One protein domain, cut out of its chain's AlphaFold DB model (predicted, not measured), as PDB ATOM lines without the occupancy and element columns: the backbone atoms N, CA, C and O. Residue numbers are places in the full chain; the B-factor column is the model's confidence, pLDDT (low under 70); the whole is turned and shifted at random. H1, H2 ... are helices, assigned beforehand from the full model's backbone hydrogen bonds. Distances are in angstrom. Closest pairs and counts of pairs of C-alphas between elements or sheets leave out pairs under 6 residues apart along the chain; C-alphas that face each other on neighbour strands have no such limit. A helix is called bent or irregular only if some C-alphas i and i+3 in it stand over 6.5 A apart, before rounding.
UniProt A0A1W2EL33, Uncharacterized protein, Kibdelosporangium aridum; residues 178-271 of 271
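This is residues 178 to 271 of the 271 residues of an uncharacterized protein of Kibdelosporangium aridum (UniProt A0A1W2EL33). Two helical hairpins, H3 with H4 and H6 with H7, stand side by side in a flat slab, with H3 packing on H6. Short H1 and H2 pack on H4 at one end of the slab, and short H5 packs on the later part of H7. The printed part has 94 residues, with seven named helices, H1 to H7, and no named strand: all helix. It is compact, with a radius of gyration of the C-alphas of 12.8 A, and spans 41 by 30 by 15 A.

H1, residues 180 to 185, begins at C-alpha 180 (4.492, -16.024, 143.484). H2 is residues 188 to 194. H3, residues 200 to 213, is 19.9 A long, and H4, residues 217 to 230, 19.8 A. H5 is residues 234 to 239 and H6 residues 241 to 250, 14.7 A. H7, residues 253 to 267, is 21.1 A long and ends at C-alpha 267 (5.394, -25.154, 114.804).

The hub, H4, touches H1, H2 and H3. H4 is only just irregular: C-alphas 219 and 222 are 6.7 A apart. H3 and H4 form a hairpin at a shallow tilt of 24 degrees; their closest C-alphas, Cys 207 and Phe 223, are 5.9 A apart. H2 touches H4, closest at the C-alphas of Pro 189 and Leu 226, 4.0 A. H1 touches H4 at a steep tilt of 63 degrees, closest at the C-alphas of Gly 180 and Asp 219, 3.9 A. H3 touches H6 with residues 208 to 212 alone, closest at the C-alphas of Arg 212 and Leu 247, 5.7 A. H6 and H7 form a hairpin, closest at the C-alphas of Leu 248 and Ala 256, 4.5 A. H7 touches H5 with residues 262 to 267 alone, about perpendicular at 79 degrees, closest at the C-alphas of Arg 234 and Ala 266, 4.6 A. Every O i to N i+4 pair is within hydrogen-bond range in H1, H2, H3, H5 and H7; in H4 8 of 10 are, in H6 3 of 6.

The C-alphas farthest apart, Gly 178 and Arg 271, are 41.3 A apart. The printed part has no cut, and its six links between helices are tight. Residues 269 to 271, which end the chain, have pLDDT under 70.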
ATOM      1  N   GLY A 178       0.762 -19.284 147.218       92.44
ATOM      2  CA  GLY A 178       1.223 -18.015 147.805       92.44
ATOM      3  C   GLY A 178       2.698 -17.647 147.583       92.44
ATOM      4  O   GLY A 178       3.128 -16.590 148.039       92.44
ATOM      5  N   LEU A 179       3.483 -18.463 146.871       95.00
ATOM      6  CA  LEU A 179       4.915 -18.192 146.659       95.00
ATOM      7  C   LEU A 179       5.228 -17.205 145.527       95.00
ATOM      8  O   LEU A 179       6.345 -16.698 145.478       95.00
ATOM      9  N   GLY A 180       4.276 -16.910 144.637       94.81
ATOM     10  CA  GLY A 180       4.492 -16.024 143.484       94.81
ATOM     11  C   GLY A 180       5.139 -14.681 143.852       94.81
ATOM     12  O   GLY A 180       6.230 -14.398 143.354       94.81
ATOM     13  N   PRO A 181       4.566 -13.902 144.792       95.25
ATOM     14  CA  PRO A 181       5.151 -12.629 145.215       95.25
ATOM     15  C   PRO A 181       6.553 -12.766 145.827       95.25
ATOM     16  O   PRO A 181       7.405 -11.900 145.634       95.25
ATOM     17  N   LEU A 182       6.809 -13.860 146.552       95.62
ATOM     18  CA  LEU A 182       8.108 -14.115 147.174       95.62
ATOM     19  C   LEU A 182       9.182 -14.446 146.123       95.62
ATOM     20  O   LEU A 182      10.316 -13.978 146.230       95.62
ATOM     21  N   LEU A 183       8.817 -15.203 145.082       96.44
ATOM     22  CA  LEU A 183       9.702 -15.488 143.951       96.44
ATOM     23  C   LEU A 183      10.096 -14.200 143.217       96.44
ATOM     24  O   LEU A 183      11.273 -13.998 142.913       96.44
ATOM     25  N   GLU A 184       9.123 -13.324 142.968       93.38
ATOM     26  CA  GLU A 184       9.327 -12.047 142.276       93.38
ATOM     27  C   GLU A 184      10.259 -11.111 143.043       93.38
ATOM     28  O   GLU A 184      11.206 -10.575 142.468       93.38
ATOM     29  N   ALA A 185      10.036 -10.952 144.350       92.31
ATOM     30  CA  ALA A 185      10.832 -10.055 145.183       92.31
ATOM     31  C   ALA A 185      12.314 -10.468 145.278       92.31
ATOM     32  O   ALA A 185      13.177  -9.617 145.490       92.31
ATOM     33  N   GLY A 186      12.617 -11.764 145.136       90.56
ATOM     34  CA  GLY A 186      13.955 -12.322 145.352       90.56
ATOM     35  C   GLY A 186      14.776 -12.623 144.094       90.56
ATOM     36  O   GLY A 186      15.841 -13.237 144.229       90.56
ATOM     37  N   ASP A 187      14.302 -12.246 142.898       94.00
ATOM     38  CA  ASP A 187      14.909 -12.616 141.601       94.00
ATOM     39  C   ASP A 187      15.088 -14.145 141.443       94.00
ATOM     40  O   ASP A 187      16.028 -14.659 140.832       94.00
ATOM     41  N   TRP A 188      14.176 -14.908 142.048       97.00
ATOM     42  CA  TRP A 188      14.211 -16.368 142.018       97.00
ATOM     43  C   TRP A 188      13.967 -16.988 140.648       97.00
ATOM     44  O   TRP A 188      14.626 -17.985 140.367       97.00
ATOM     45  N   PRO A 189      13.103 -16.431 139.775       97.19
ATOM     46  CA  PRO A 189      12.978 -16.893 138.399       97.19
ATOM     47  C   PRO A 189      14.324 -17.095 137.700       97.19
ATOM     48  O   PRO A 189      14.586 -18.161 137.149       97.19
ATOM     49  N   ARG A 190      15.208 -16.098 137.786       97.25
ATOM     50  CA  ARG A 190      16.536 -16.162 137.183       97.25
ATOM     51  C   ARG A 190      17.450 -17.130 137.933       97.25
ATOM     52  O   ARG A 190      18.061 -17.985 137.304       97.25
ATOM     53  N   LYS A 191      17.497 -17.055 139.269       96.88
ATOM     54  CA  LYS A 191      18.329 -17.950 140.098       96.88
ATOM     55  C   LYS A 191      18.015 -19.430 139.878       96.88
ATOM     56  O   LYS A 191      18.937 -20.228 139.811       96.88
ATOM     57  N   LEU A 192      16.736 -19.794 139.770       97.50
ATOM     58  CA  LEU A 192      16.310 -21.174 139.513       97.50
ATOM     59  C   LEU A 192      16.642 -21.607 138.081       97.50
ATOM     60  O   LEU A 192      17.086 -22.731 137.888       97.50
ATOM     61  N   ALA A 193      16.456 -20.728 137.092       97.44
ATOM     62  CA  ALA A 193      16.782 -21.032 135.698       97.44
ATOM     63  C   ALA A 193      18.294 -21.206 135.453       97.44
ATOM     64  O   ALA A 193      18.691 -21.989 134.591       97.44
ATOM     65  N   GLU A 194      19.130 -20.492 136.210       96.62
ATOM     66  CA  GLU A 194      20.595 -20.571 136.149       96.62
ATOM     67  C   GLU A 194      21.191 -21.659 137.064       96.62
ATOM     68  O   GLU A 194      22.383 -21.960 136.964       96.62
ATOM     69  N   ASP A 195      20.404 -22.274 137.955       95.25
ATOM     70  CA  ASP A 195      20.903 -23.324 138.849       95.25
ATOM     71  C   ASP A 195      21.047 -24.658 138.102       95.25
ATOM     72  O   ASP A 195      20.137 -25.486 138.053       95.25
ATOM     73  N   HIS A 196      22.243 -24.897 137.564       93.19
ATOM     74  CA  HIS A 196      22.599 -26.130 136.855       93.19
ATOM     75  C   HIS A 196      22.605 -27.393 137.735       93.19
ATOM     76  O   HIS A 196      22.797 -28.492 137.217       93.19
ATOM     77  N   THR A 197      22.426 -27.268 139.058       94.69
ATOM     78  CA  THR A 197      22.248 -28.430 139.945       94.69
ATOM     79  C   THR A 197      20.809 -28.950 139.951       94.69
ATOM     80  O   THR A 197      20.561 -30.057 140.434       94.69
ATOM     81  N   LEU A 198      19.863 -28.174 139.414       96.88
ATOM     82  CA  LEU A 198      18.468 -28.559 139.256       96.88
ATOM     83  C   LEU A 198      18.217 -29.122 137.856       96.88
ATOM     84  O   LEU A 198      18.757 -28.655 136.856       96.88
ATOM     85  N   ASP A 199      17.355 -30.134 137.794       96.88
ATOM     86  CA  ASP A 199      16.912 -30.705 136.529       96.88
ATOM     87  C   ASP A 199      16.022 -29.697 135.786       96.88
ATOM     88  O   ASP A 199      14.977 -29.268 136.285       96.88
ATOM     89  N   ARG A 200      16.464 -29.299 134.591       97.19
ATOM     90  CA  ARG A 200      15.791 -28.287 133.774       97.19
ATOM     91  C   ARG A 200      14.410 -28.741 133.298       97.19
ATOM     92  O   ARG A 200      13.484 -27.929 133.307       97.19
ATOM     93  N   SER A 201      14.260 -30.007 132.915       96.44
ATOM     94  CA  SER A 201      12.973 -30.568 132.492       96.44
ATOM     95  C   SER A 201      11.981 -30.560 133.653       96.44
ATOM     96  O   SER A 201      10.859 -30.095 133.486       96.44
ATOM     97  N   MET A 202      12.424 -30.932 134.858       97.38
ATOM     98  CA  MET A 202      11.622 -30.859 136.084       97.38
ATOM     99  C   MET A 202      11.155 -29.431 136.391       97.38
ATOM    100  O   MET A 202       9.994 -29.237 136.755       97.38
ATOM    101  N   LEU A 203      12.022 -28.427 136.224       98.12
ATOM    102  CA  LEU A 203      11.634 -27.027 136.418       98.12
ATOM    103  C   LEU A 203      10.584 -26.578 135.394       98.12
ATOM    104  O   LEU A 203       9.618 -25.908 135.760       98.12
ATOM    105  N   LEU A 204      10.754 -26.953 134.124       98.12
ATOM    106  CA  LEU A 204       9.822 -26.580 133.063       98.12
ATOM    107  C   LEU A 204       8.458 -27.266 133.234       98.12
ATOM    108  O   LEU A 204       7.428 -26.592 133.222       98.12
ATOM    109  N   GLU A 205       8.443 -28.579 133.455       97.88
ATOM    110  CA  GLU A 205       7.230 -29.360 133.724       97.88
ATOM    111  C   GLU A 205       6.504 -28.852 134.973       97.88
ATOM    112  O   GLU A 205       5.289 -28.640 134.948       97.88
ATOM    113  N   GLY A 206       7.250 -28.569 136.046       97.75
ATOM    114  CA  GLY A 206       6.721 -27.978 137.271       97.75
ATOM    115  C   GLY A 206       6.083 -26.606 137.041       97.75
ATOM    116  O   GLY A 206       4.982 -26.340 137.535       97.75
ATOM    117  N   CYS A 207       6.713 -25.747 136.231       97.00
ATOM    118  CA  CYS A 207       6.142 -24.466 135.807       97.00
ATOM    119  C   CYS A 207       4.797 -24.661 135.098       97.00
ATOM    120  O   CYS A 207       3.806 -24.031 135.479       97.00
ATOM    121  N   LEU A 208       4.736 -25.538 134.092       96.88
ATOM    122  CA  LEU A 208       3.501 -25.797 133.344       96.88
ATOM    123  C   LEU A 208       2.415 -26.399 134.244       96.88
ATOM    124  O   LEU A 208       1.256 -25.985 134.163       96.88
ATOM    125  N   TYR A 209       2.786 -27.315 135.141       95.75
ATOM    126  CA  TYR A 209       1.892 -27.876 136.151       95.75
ATOM    127  C   TYR A 209       1.297 -26.778 137.045       95.75
ATOM    128  O   TYR A 209       0.071 -26.668 137.163       95.75
ATOM    129  N   ARG A 210       2.138 -25.911 137.626       95.69
ATOM    130  CA  ARG A 210       1.696 -24.841 138.531       95.69
ATOM    131  C   ARG A 210       0.794 -23.828 137.832       95.69
ATOM    132  O   ARG A 210      -0.200 -23.398 138.425       95.69
ATOM    133  N   LEU A 211       1.128 -23.456 136.594       95.31
ATOM    134  CA  LEU A 211       0.346 -22.527 135.774       95.31
ATOM    135  C   LEU A 211      -1.015 -23.119 135.382       95.31
ATOM    136  O   LEU A 211      -2.015 -22.399 135.394       95.31
ATOM    137  N   ARG A 212      -1.077 -24.428 135.109       93.81
ATOM    138  CA  ARG A 212      -2.325 -25.142 134.797       93.81
ATOM    139  C   ARG A 212      -3.229 -25.289 136.007       93.81
ATOM    140  O   ARG A 212      -4.438 -25.130 135.876       93.81
ATOM    141  N   ARG A 213      -2.653 -25.575 137.178       92.00
ATOM    142  CA  ARG A 213      -3.394 -25.684 138.445       92.00
ATOM    143  C   ARG A 213      -4.160 -24.392 138.771       92.00
ATOM    144  O   ARG A 213      -5.182 -24.451 139.447       92.00
ATOM    145  N   GLY A 214      -3.700 -23.246 138.264       87.75
ATOM    146  CA  GLY A 214      -4.376 -21.962 138.429       87.75
ATOM    147  C   GLY A 214      -4.257 -21.407 139.851       87.75
ATOM    148  O   GLY A 214      -3.462 -21.880 140.666       87.75
ATOM    149  N   GLY A 215      -5.009 -20.348 140.141       88.69
ATOM    150  CA  GLY A 215      -4.927 -19.614 141.404       88.69
ATOM    151  C   GLY A 215      -5.032 -18.108 141.188       88.69
ATOM    152  O   GLY A 215      -5.453 -17.647 140.128       88.69
ATOM    153  N   LYS A 216      -4.647 -17.321 142.195       90.44
ATOM    154  CA  LYS A 216      -4.629 -15.860 142.066       90.44
ATOM    155  C   LYS A 216      -3.539 -15.443 141.083       90.44
ATOM    156  O   LYS A 216      -2.450 -16.006 141.088       90.44
ATOM    157  N   ALA A 217      -3.794 -14.399 140.296       88.12
ATOM    158  CA  ALA A 217      -2.826 -13.896 139.319       88.12
ATOM    159  C   ALA A 217      -1.455 -13.568 139.944       88.12
ATOM    160  O   ALA A 217      -0.430 -13.908 139.362       88.12
ATOM    161  N   ALA A 218      -1.443 -12.983 141.149       89.50
ATOM    162  CA  ALA A 218      -0.218 -12.676 141.891       89.50
ATOM    163  C   ALA A 218       0.595 -13.932 142.258       89.50
ATOM    164  O   ALA A 218       1.818 -13.900 142.237       89.50
ATOM    165  N   ASP A 219      -0.069 -15.058 142.532       91.12
ATOM    166  CA  ASP A 219       0.612 -16.310 142.874       91.12
ATOM    167  C   ASP A 219       1.219 -16.985 141.639       91.12
ATOM    168  O   ASP A 219       2.183 -17.733 141.763       91.12
ATOM    169  N   LEU A 220       0.664 -16.727 140.450       93.75
ATOM    170  CA  LEU A 220       1.097 -17.328 139.187       93.75
ATOM    171  C   LEU A 220       2.194 -16.523 138.481       93.75
ATOM    172  O   LEU A 220       2.962 -17.096 137.708       93.75
ATOM    173  N   ASN A 221       2.275 -15.212 138.718       93.56
ATOM    174  CA  ASN A 221       3.175 -14.333 137.974       93.56
ATOM    175  C   ASN A 221       4.662 -14.675 138.205       93.56
ATOM    176  O   ASN A 221       5.401 -14.788 137.228       93.56
ATOM    177  N   GLY A 222       5.071 -15.011 139.433       95.19
ATOM    178  CA  GLY A 222       6.418 -15.528 139.712       95.19
ATOM    179  C   GLY A 222       6.782 -16.790 138.911       95.19
ATOM    180  O   GLY A 222       7.894 -16.901 138.399       95.19
ATOM    181  N   PHE A 223       5.836 -17.712 138.702       96.88
ATOM    182  CA  PHE A 223       6.062 -18.922 137.895       96.88
ATOM    183  C   PHE A 223       6.047 -18.647 136.389       96.88
ATOM    184  O   PHE A 223       6.780 -19.291 135.639       96.88
ATOM    185  N   LEU A 224       5.256 -17.671 135.936       95.81
ATOM    186  CA  LEU A 224       5.306 -17.183 134.558       95.81
ATOM    187  C   LEU A 224       6.653 -16.506 134.264       95.81
ATOM    188  O   LEU A 224       7.199 -16.665 133.175       95.81
ATOM    189  N   MET A 225       7.210 -15.767 135.229       96.88
ATOM    190  CA  MET A 225       8.557 -15.204 135.126       96.88
ATOM    191  C   MET A 225       9.629 -16.294 135.107       96.88
ATOM    192  O   MET A 225      10.570 -16.177 134.328       96.88
ATOM    193  N   LEU A 226       9.482 -17.358 135.905       97.94
ATOM    194  CA  LEU A 226      10.396 -18.506 135.866       97.94
ATOM    195  C   LEU A 226      10.365 -19.200 134.503       97.94
ATOM    196  O   LEU A 226      11.419 -19.434 133.922       97.94
ATOM    197  N   HIS A 227       9.177 -19.449 133.946       97.94
ATOM    198  CA  HIS A 227       9.037 -19.993 132.592       97.94
ATOM    199  C   HIS A 227       9.756 -19.122 131.548       97.94
ATOM    200  O   HIS A 227      10.556 -19.634 130.768       97.94
ATOM    201  N   LYS A 228       9.574 -17.795 131.597       97.25
ATOM    202  CA  LYS A 228      10.295 -16.857 130.718       97.25
ATOM    203  C   LYS A 228      11.810 -16.899 130.917       97.25
ATOM    204  O   LYS A 228      12.541 -16.842 129.935       97.25
ATOM    205  N   ALA A 229      12.278 -16.982 132.163       97.94
ATOM    206  CA  ALA A 229      13.701 -17.047 132.491       97.94
ATOM    207  C   ALA A 229      14.346 -18.359 132.019       97.94
ATOM    208  O   ALA A 229      15.493 -18.350 131.580       97.94
ATOM    209  N   LEU A 230      13.601 -19.470 132.054       98.00
ATOM    210  CA  LEU A 230      14.043 -20.740 131.480       98.00
ATOM    211  C   LEU A 230      14.234 -20.640 129.964       98.00
ATOM    212  O   LEU A 230      15.089 -21.353 129.445       98.00
ATOM    213  N   ALA A 231      13.480 -19.772 129.278       97.31
ATOM    214  CA  ALA A 231      13.503 -19.589 127.827       97.31
ATOM    215  C   ALA A 231      13.463 -20.941 127.082       97.31
ATOM    216  O   ALA A 231      14.481 -21.363 126.523       97.31
ATOM    217  N   PRO A 232      12.326 -21.667 127.135       97.69
ATOM    218  CA  PRO A 232      12.226 -23.005 126.571       97.69
ATOM    219  C   PRO A 232      12.610 -23.018 125.097       97.69
ATOM    220  O   PRO A 232      12.208 -22.160 124.309       97.69
ATOM    221  N   THR A 233      13.400 -24.008 124.712       96.81
ATOM    222  CA  THR A 233      13.738 -24.221 123.311       96.81
ATOM    223  C   THR A 233      12.530 -24.770 122.561       96.81
ATOM    224  O   THR A 233      11.603 -25.344 123.133       96.81
ATOM    225  N   ARG A 234      12.557 -24.657 121.234       94.81
ATOM    226  CA  ARG A 234      11.490 -25.203 120.384       94.81
ATOM    227  C   ARG A 234      11.326 -26.716 120.544       94.81
ATOM    228  O   ARG A 234      10.206 -27.203 120.469       94.81
ATOM    229  N   GLU A 235      12.419 -27.442 120.776       95.44
ATOM    230  CA  GLU A 235      12.409 -28.893 120.999       95.44
ATOM    231  C   GLU A 235      11.766 -29.261 122.346       95.44
ATOM    232  O   GLU A 235      10.944 -30.176 122.417       95.44
ATOM    233  N   GLU A 236      12.063 -28.493 123.399       97.25
ATOM    234  CA  GLU A 236      11.414 -28.636 124.709       97.25
ATOM    235  C   GLU A 236       9.906 -28.363 124.604       97.25
ATOM    236  O   GLU A 236       9.094 -29.143 125.102       97.25
ATOM    237  N   VAL A 237       9.510 -27.296 123.896       97.50
ATOM    238  CA  VAL A 237       8.093 -26.982 123.650       97.50
ATOM    239  C   VAL A 237       7.410 -28.082 122.837       97.50
ATOM    240  O   VAL A 237       6.301 -28.479 123.180       97.50
ATOM    241  N   ALA A 238       8.066 -28.613 121.800       94.94
ATOM    242  CA  ALA A 238       7.530 -29.708 120.994       94.94
ATOM    243  C   ALA A 238       7.303 -30.977 121.833       94.94
ATOM    244  O   ALA A 238       6.255 -31.615 121.713       94.94
ATOM    245  N   THR A 239       8.236 -31.300 122.732       96.12
ATOM    246  CA  THR A 239       8.125 -32.443 123.652       96.12
ATOM    247  C   THR A 239       6.963 -32.271 124.635       96.12
ATOM    248  O   THR A 239       6.261 -33.232 124.939       96.12
ATOM    249  N   LEU A 240       6.703 -31.036 125.077       96.50
ATOM    250  CA  LEU A 240       5.655 -30.684 126.045       96.50
ATOM    251  C   LEU A 240       4.385 -30.111 125.389       96.50
ATOM    252  O   LEU A 240       3.602 -29.424 126.045       96.50
ATOM    253  N   THR A 241       4.153 -30.379 124.098       95.94
ATOM    254  CA  THR A 241       3.044 -29.778 123.328       95.94
ATOM    255  C   THR A 241       1.696 -29.938 124.038       95.94
ATOM    256  O   THR A 241       0.978 -28.954 124.214       95.94
ATOM    257  N   GLY A 242       1.382 -31.145 124.522       94.75
ATOM    258  CA  GLY A 242       0.119 -31.413 125.218       94.75
ATOM    259  C   GLY A 242      -0.047 -30.612 126.515       94.75
ATOM    260  O   GLY A 242      -1.154 -30.191 126.853       94.75
ATOM    261  N   ASP A 243       1.050 -30.332 127.222       95.75
ATOM    262  CA  ASP A 243       1.028 -29.528 128.442       95.75
ATOM    263  C   ASP A 243       0.773 -28.045 128.155       95.75
ATOM    264  O   ASP A 243       0.038 -27.401 128.909       95.75
ATOM    265  N   TYR A 244       1.321 -27.514 127.057       96.56
ATOM    266  CA  TYR A 244       1.023 -26.160 126.579       96.56
ATOM    267  C   TYR A 244      -0.399 -26.038 126.022       96.56
ATOM    268  O   TYR A 244      -1.089 -25.062 126.317       96.56
ATOM    269  N   GLU A 245      -0.876 -27.022 125.258       95.19
ATOM    270  CA  GLU A 245      -2.254 -27.048 124.753       95.19
ATOM    271  C   GLU A 245      -3.267 -27.036 125.902       95.19
ATOM    272  O   GLU A 245      -4.240 -26.278 125.868       95.19
ATOM    273  N   ALA A 246      -2.999 -27.786 126.976       94.06
ATOM    274  CA  ALA A 246      -3.844 -27.798 128.167       94.06
ATOM    275  C   ALA A 246      -3.975 -26.415 128.840       94.06
ATOM    276  O   ALA A 246      -5.013 -26.135 129.451       94.06
ATOM    277  N   LEU A 247      -2.968 -25.538 128.714       94.75
ATOM    278  CA  LEU A 247      -3.011 -24.161 129.226       94.75
ATOM    279  C   LEU A 247      -3.916 -23.240 128.393       94.75
ATOM    280  O   LEU A 247      -4.424 -22.248 128.914       94.75
ATOM    281  N   LEU A 248      -4.160 -23.547 127.113       92.44
ATOM    282  CA  LEU A 248      -5.019 -22.719 126.257       92.44
ATOM    283  C   LEU A 248      -6.482 -22.738 126.708       92.44
ATOM    284  O   LEU A 248      -7.173 -21.726 126.586       92.44
ATOM    285  N   SER A 249      -6.951 -23.882 127.209       82.31
ATOM    286  CA  SER A 249      -8.348 -24.081 127.608       82.31
ATOM    287  C   SER A 249      -8.610 -23.791 129.084       82.31
ATOM    288  O   SER A 249      -9.730 -23.434 129.436       82.31
ATOM    289  N   ASN A 250      -7.597 -23.940 129.946       74.50
ATOM    290  CA  ASN A 250      -7.789 -24.024 131.400       74.50
ATOM    291  C   ASN A 250      -7.042 -22.946 132.202       74.50
ATOM    292  O   ASN A 250      -6.911 -23.074 133.418       74.50
ATOM    293  N   SER A 251      -6.525 -21.892 131.563       78.25
ATOM    294  CA  SER A 251      -5.719 -20.869 132.247       78.25
ATOM    295  C   SER A 251      -6.178 -19.439 131.970       78.25
ATOM    296  O   SER A 251      -6.862 -19.142 130.991       78.25
ATOM    297  N   HIS A 252      -5.782 -18.515 132.851       81.88
ATOM    298  CA  HIS A 252      -6.053 -17.088 132.685       81.88
ATOM    299  C   HIS A 252      -5.370 -16.511 131.434       81.88
ATOM    300  O   HIS A 252      -4.329 -17.000 130.992       81.88
ATOM    301  N   ALA A 253      -5.939 -15.427 130.892       85.56
ATOM    302  CA  ALA A 253      -5.579 -14.882 129.580       85.56
ATOM    303  C   ALA A 253      -4.065 -14.683 129.333       85.56
ATOM    304  O   ALA A 253      -3.612 -15.070 128.255       85.56
ATOM    305  N   PRO A 254      -3.252 -14.166 130.282       89.62
ATOM    306  CA  PRO A 254      -1.808 -14.027 130.063       89.62
ATOM    307  C   PRO A 254      -1.080 -15.365 129.868       89.62
ATOM    308  O   PRO A 254      -0.158 -15.457 129.064       89.62
ATOM    309  N   ILE A 255      -1.514 -16.410 130.575       93.56
ATOM    310  CA  ILE A 255      -0.915 -17.749 130.511       93.56
ATOM    311  C   ILE A 255      -1.306 -18.425 129.197       93.56
ATOM    312  O   ILE A 255      -0.445 -18.958 128.504       93.56
ATOM    313  N   ALA A 256      -2.580 -18.332 128.805       93.38
ATOM    314  CA  ALA A 256      -3.039 -18.841 127.514       93.38
ATOM    315  C   ALA A 256      -2.359 -18.116 126.334       93.38
ATOM    316  O   ALA A 256      -2.041 -18.736 125.321       93.38
ATOM    317  N   ALA A 257      -2.102 -16.808 126.458       93.81
ATOM    318  CA  ALA A 257      -1.360 -16.044 125.457       93.81
ATOM    319  C   ALA A 257       0.106 -16.494 125.355       93.81
ATOM    320  O   ALA A 257       0.593 -16.683 124.241       93.81
ATOM    321  N   MET A 258       0.779 -16.712 126.492       95.62
ATOM    322  CA  MET A 258       2.130 -17.283 126.529       95.62
ATOM    323  C   MET A 258       2.155 -18.662 125.862       95.62
ATOM    324  O   MET A 258       2.925 -18.868 124.931       95.62
ATOM    325  N   ALA A 259       1.255 -19.569 126.250       96.31
ATOM    326  CA  ALA A 259       1.240 -20.921 125.701       96.31
ATOM    327  C   ALA A 259       1.007 -20.929 124.183       96.31
ATOM    328  O   ALA A 259       1.679 -21.646 123.445       96.31
ATOM    329  N   ARG A 260       0.103 -20.070 123.691       96.06
ATOM    330  CA  ARG A 260      -0.129 -19.902 122.250       96.06
ATOM    331  C   ARG A 260       1.115 -19.400 121.524       96.06
ATOM    332  O   ARG A 260       1.385 -19.855 120.416       96.06
ATOM    333  N   HIS A 261       1.833 -18.449 122.114       96.12
ATOM    334  CA  HIS A 261       3.052 -17.904 121.526       96.12
ATOM    335  C   HIS A 261       4.128 -18.984 121.358       96.12
ATOM    336  O   HIS A 261       4.637 -19.153 120.251       96.12
ATOM    337  N   GLU A 262       4.398 -19.759 122.410       97.00
ATOM    338  CA  GLU A 262       5.394 -20.839 122.378       97.00
ATOM    339  C   GLU A 262       5.044 -21.918 121.344       97.00
ATOM    340  O   GLU A 262       5.877 -22.290 120.516       97.00
ATOM    341  N   LEU A 263       3.780 -22.359 121.309       96.81
ATOM    342  CA  LEU A 263       3.307 -23.345 120.329       96.81
ATOM    343  C   LEU A 263       3.475 -22.859 118.879       96.81
ATOM    344  O   LEU A 263       3.870 -23.629 117.999       96.81
ATOM    345  N   LEU A 264       3.222 -21.571 118.614       95.25
ATOM    346  CA  LEU A 264       3.430 -20.991 117.286       95.25
ATOM    347  C   LEU A 264       4.913 -21.007 116.893       95.25
ATOM    348  O   LEU A 264       5.229 -21.418 115.775       95.25
ATOM    349  N   LEU A 265       5.815 -20.616 117.798       92.50
ATOM    350  CA  LEU A 265       7.260 -20.629 117.545       92.50
ATOM    351  C   LEU A 265       7.796 -22.044 117.291       92.50
ATOM    352  O   LEU A 265       8.621 -22.233 116.391       92.50
ATOM    353  N   ALA A 266       7.310 -23.038 118.037       92.25
ATOM    354  CA  ALA A 266       7.685 -24.437 117.841       92.25
ATOM    355  C   ALA A 266       7.214 -24.968 116.474       92.25
ATOM    356  O   ALA A 266       8.001 -25.561 115.738       92.25
ATOM    357  N   SER A 267       5.972 -24.668 116.070       87.50
ATOM    358  CA  SER A 267       5.394 -25.154 114.804       87.50
ATOM    359  C   SER A 267       6.075 -24.614 113.535       87.50
ATOM    360  O   SER A 267       6.020 -25.247 112.482       87.50
ATOM    361  N   GLN A 268       6.737 -23.455 113.622       80.50
ATOM    362  CA  GLN A 268       7.456 -22.839 112.501       80.50
ATOM    363  C   GLN A 268       8.786 -23.531 112.159       80.50
ATOM    364  O   GLN A 268       9.330 -23.249 111.100       80.50
ATOM    365  N   ALA A 269       9.320 -24.397 113.029       60.00
ATOM    366  CA  ALA A 269      10.560 -25.144 112.773       60.00
ATOM    367  C   ALA A 269      10.320 -26.541 112.171       60.00
ATOM    368  O   ALA A 269      11.258 -27.165 111.684       60.00
ATOM    369  N   SER A 270       9.075 -27.025 112.194       57.16
ATOM    370  CA  SER A 270       8.680 -28.324 111.628       57.16
ATOM    371  C   SER A 270       8.278 -28.245 110.144       57.16
ATOM    372  O   SER A 270       7.733 -29.213 109.614       57.16
ATOM    373  N   ARG A 271       8.490 -27.094 109.490       48.22
ATOM    374  CA  ARG A 271       8.298 -26.858 108.049       48.22
ATOM    375  C   ARG A 271       9.629 -26.519 107.402       48.22
ATOM    376  O   ARG A 271       9.813 -26.955 106.247       48.22
TER     377      ARG A 271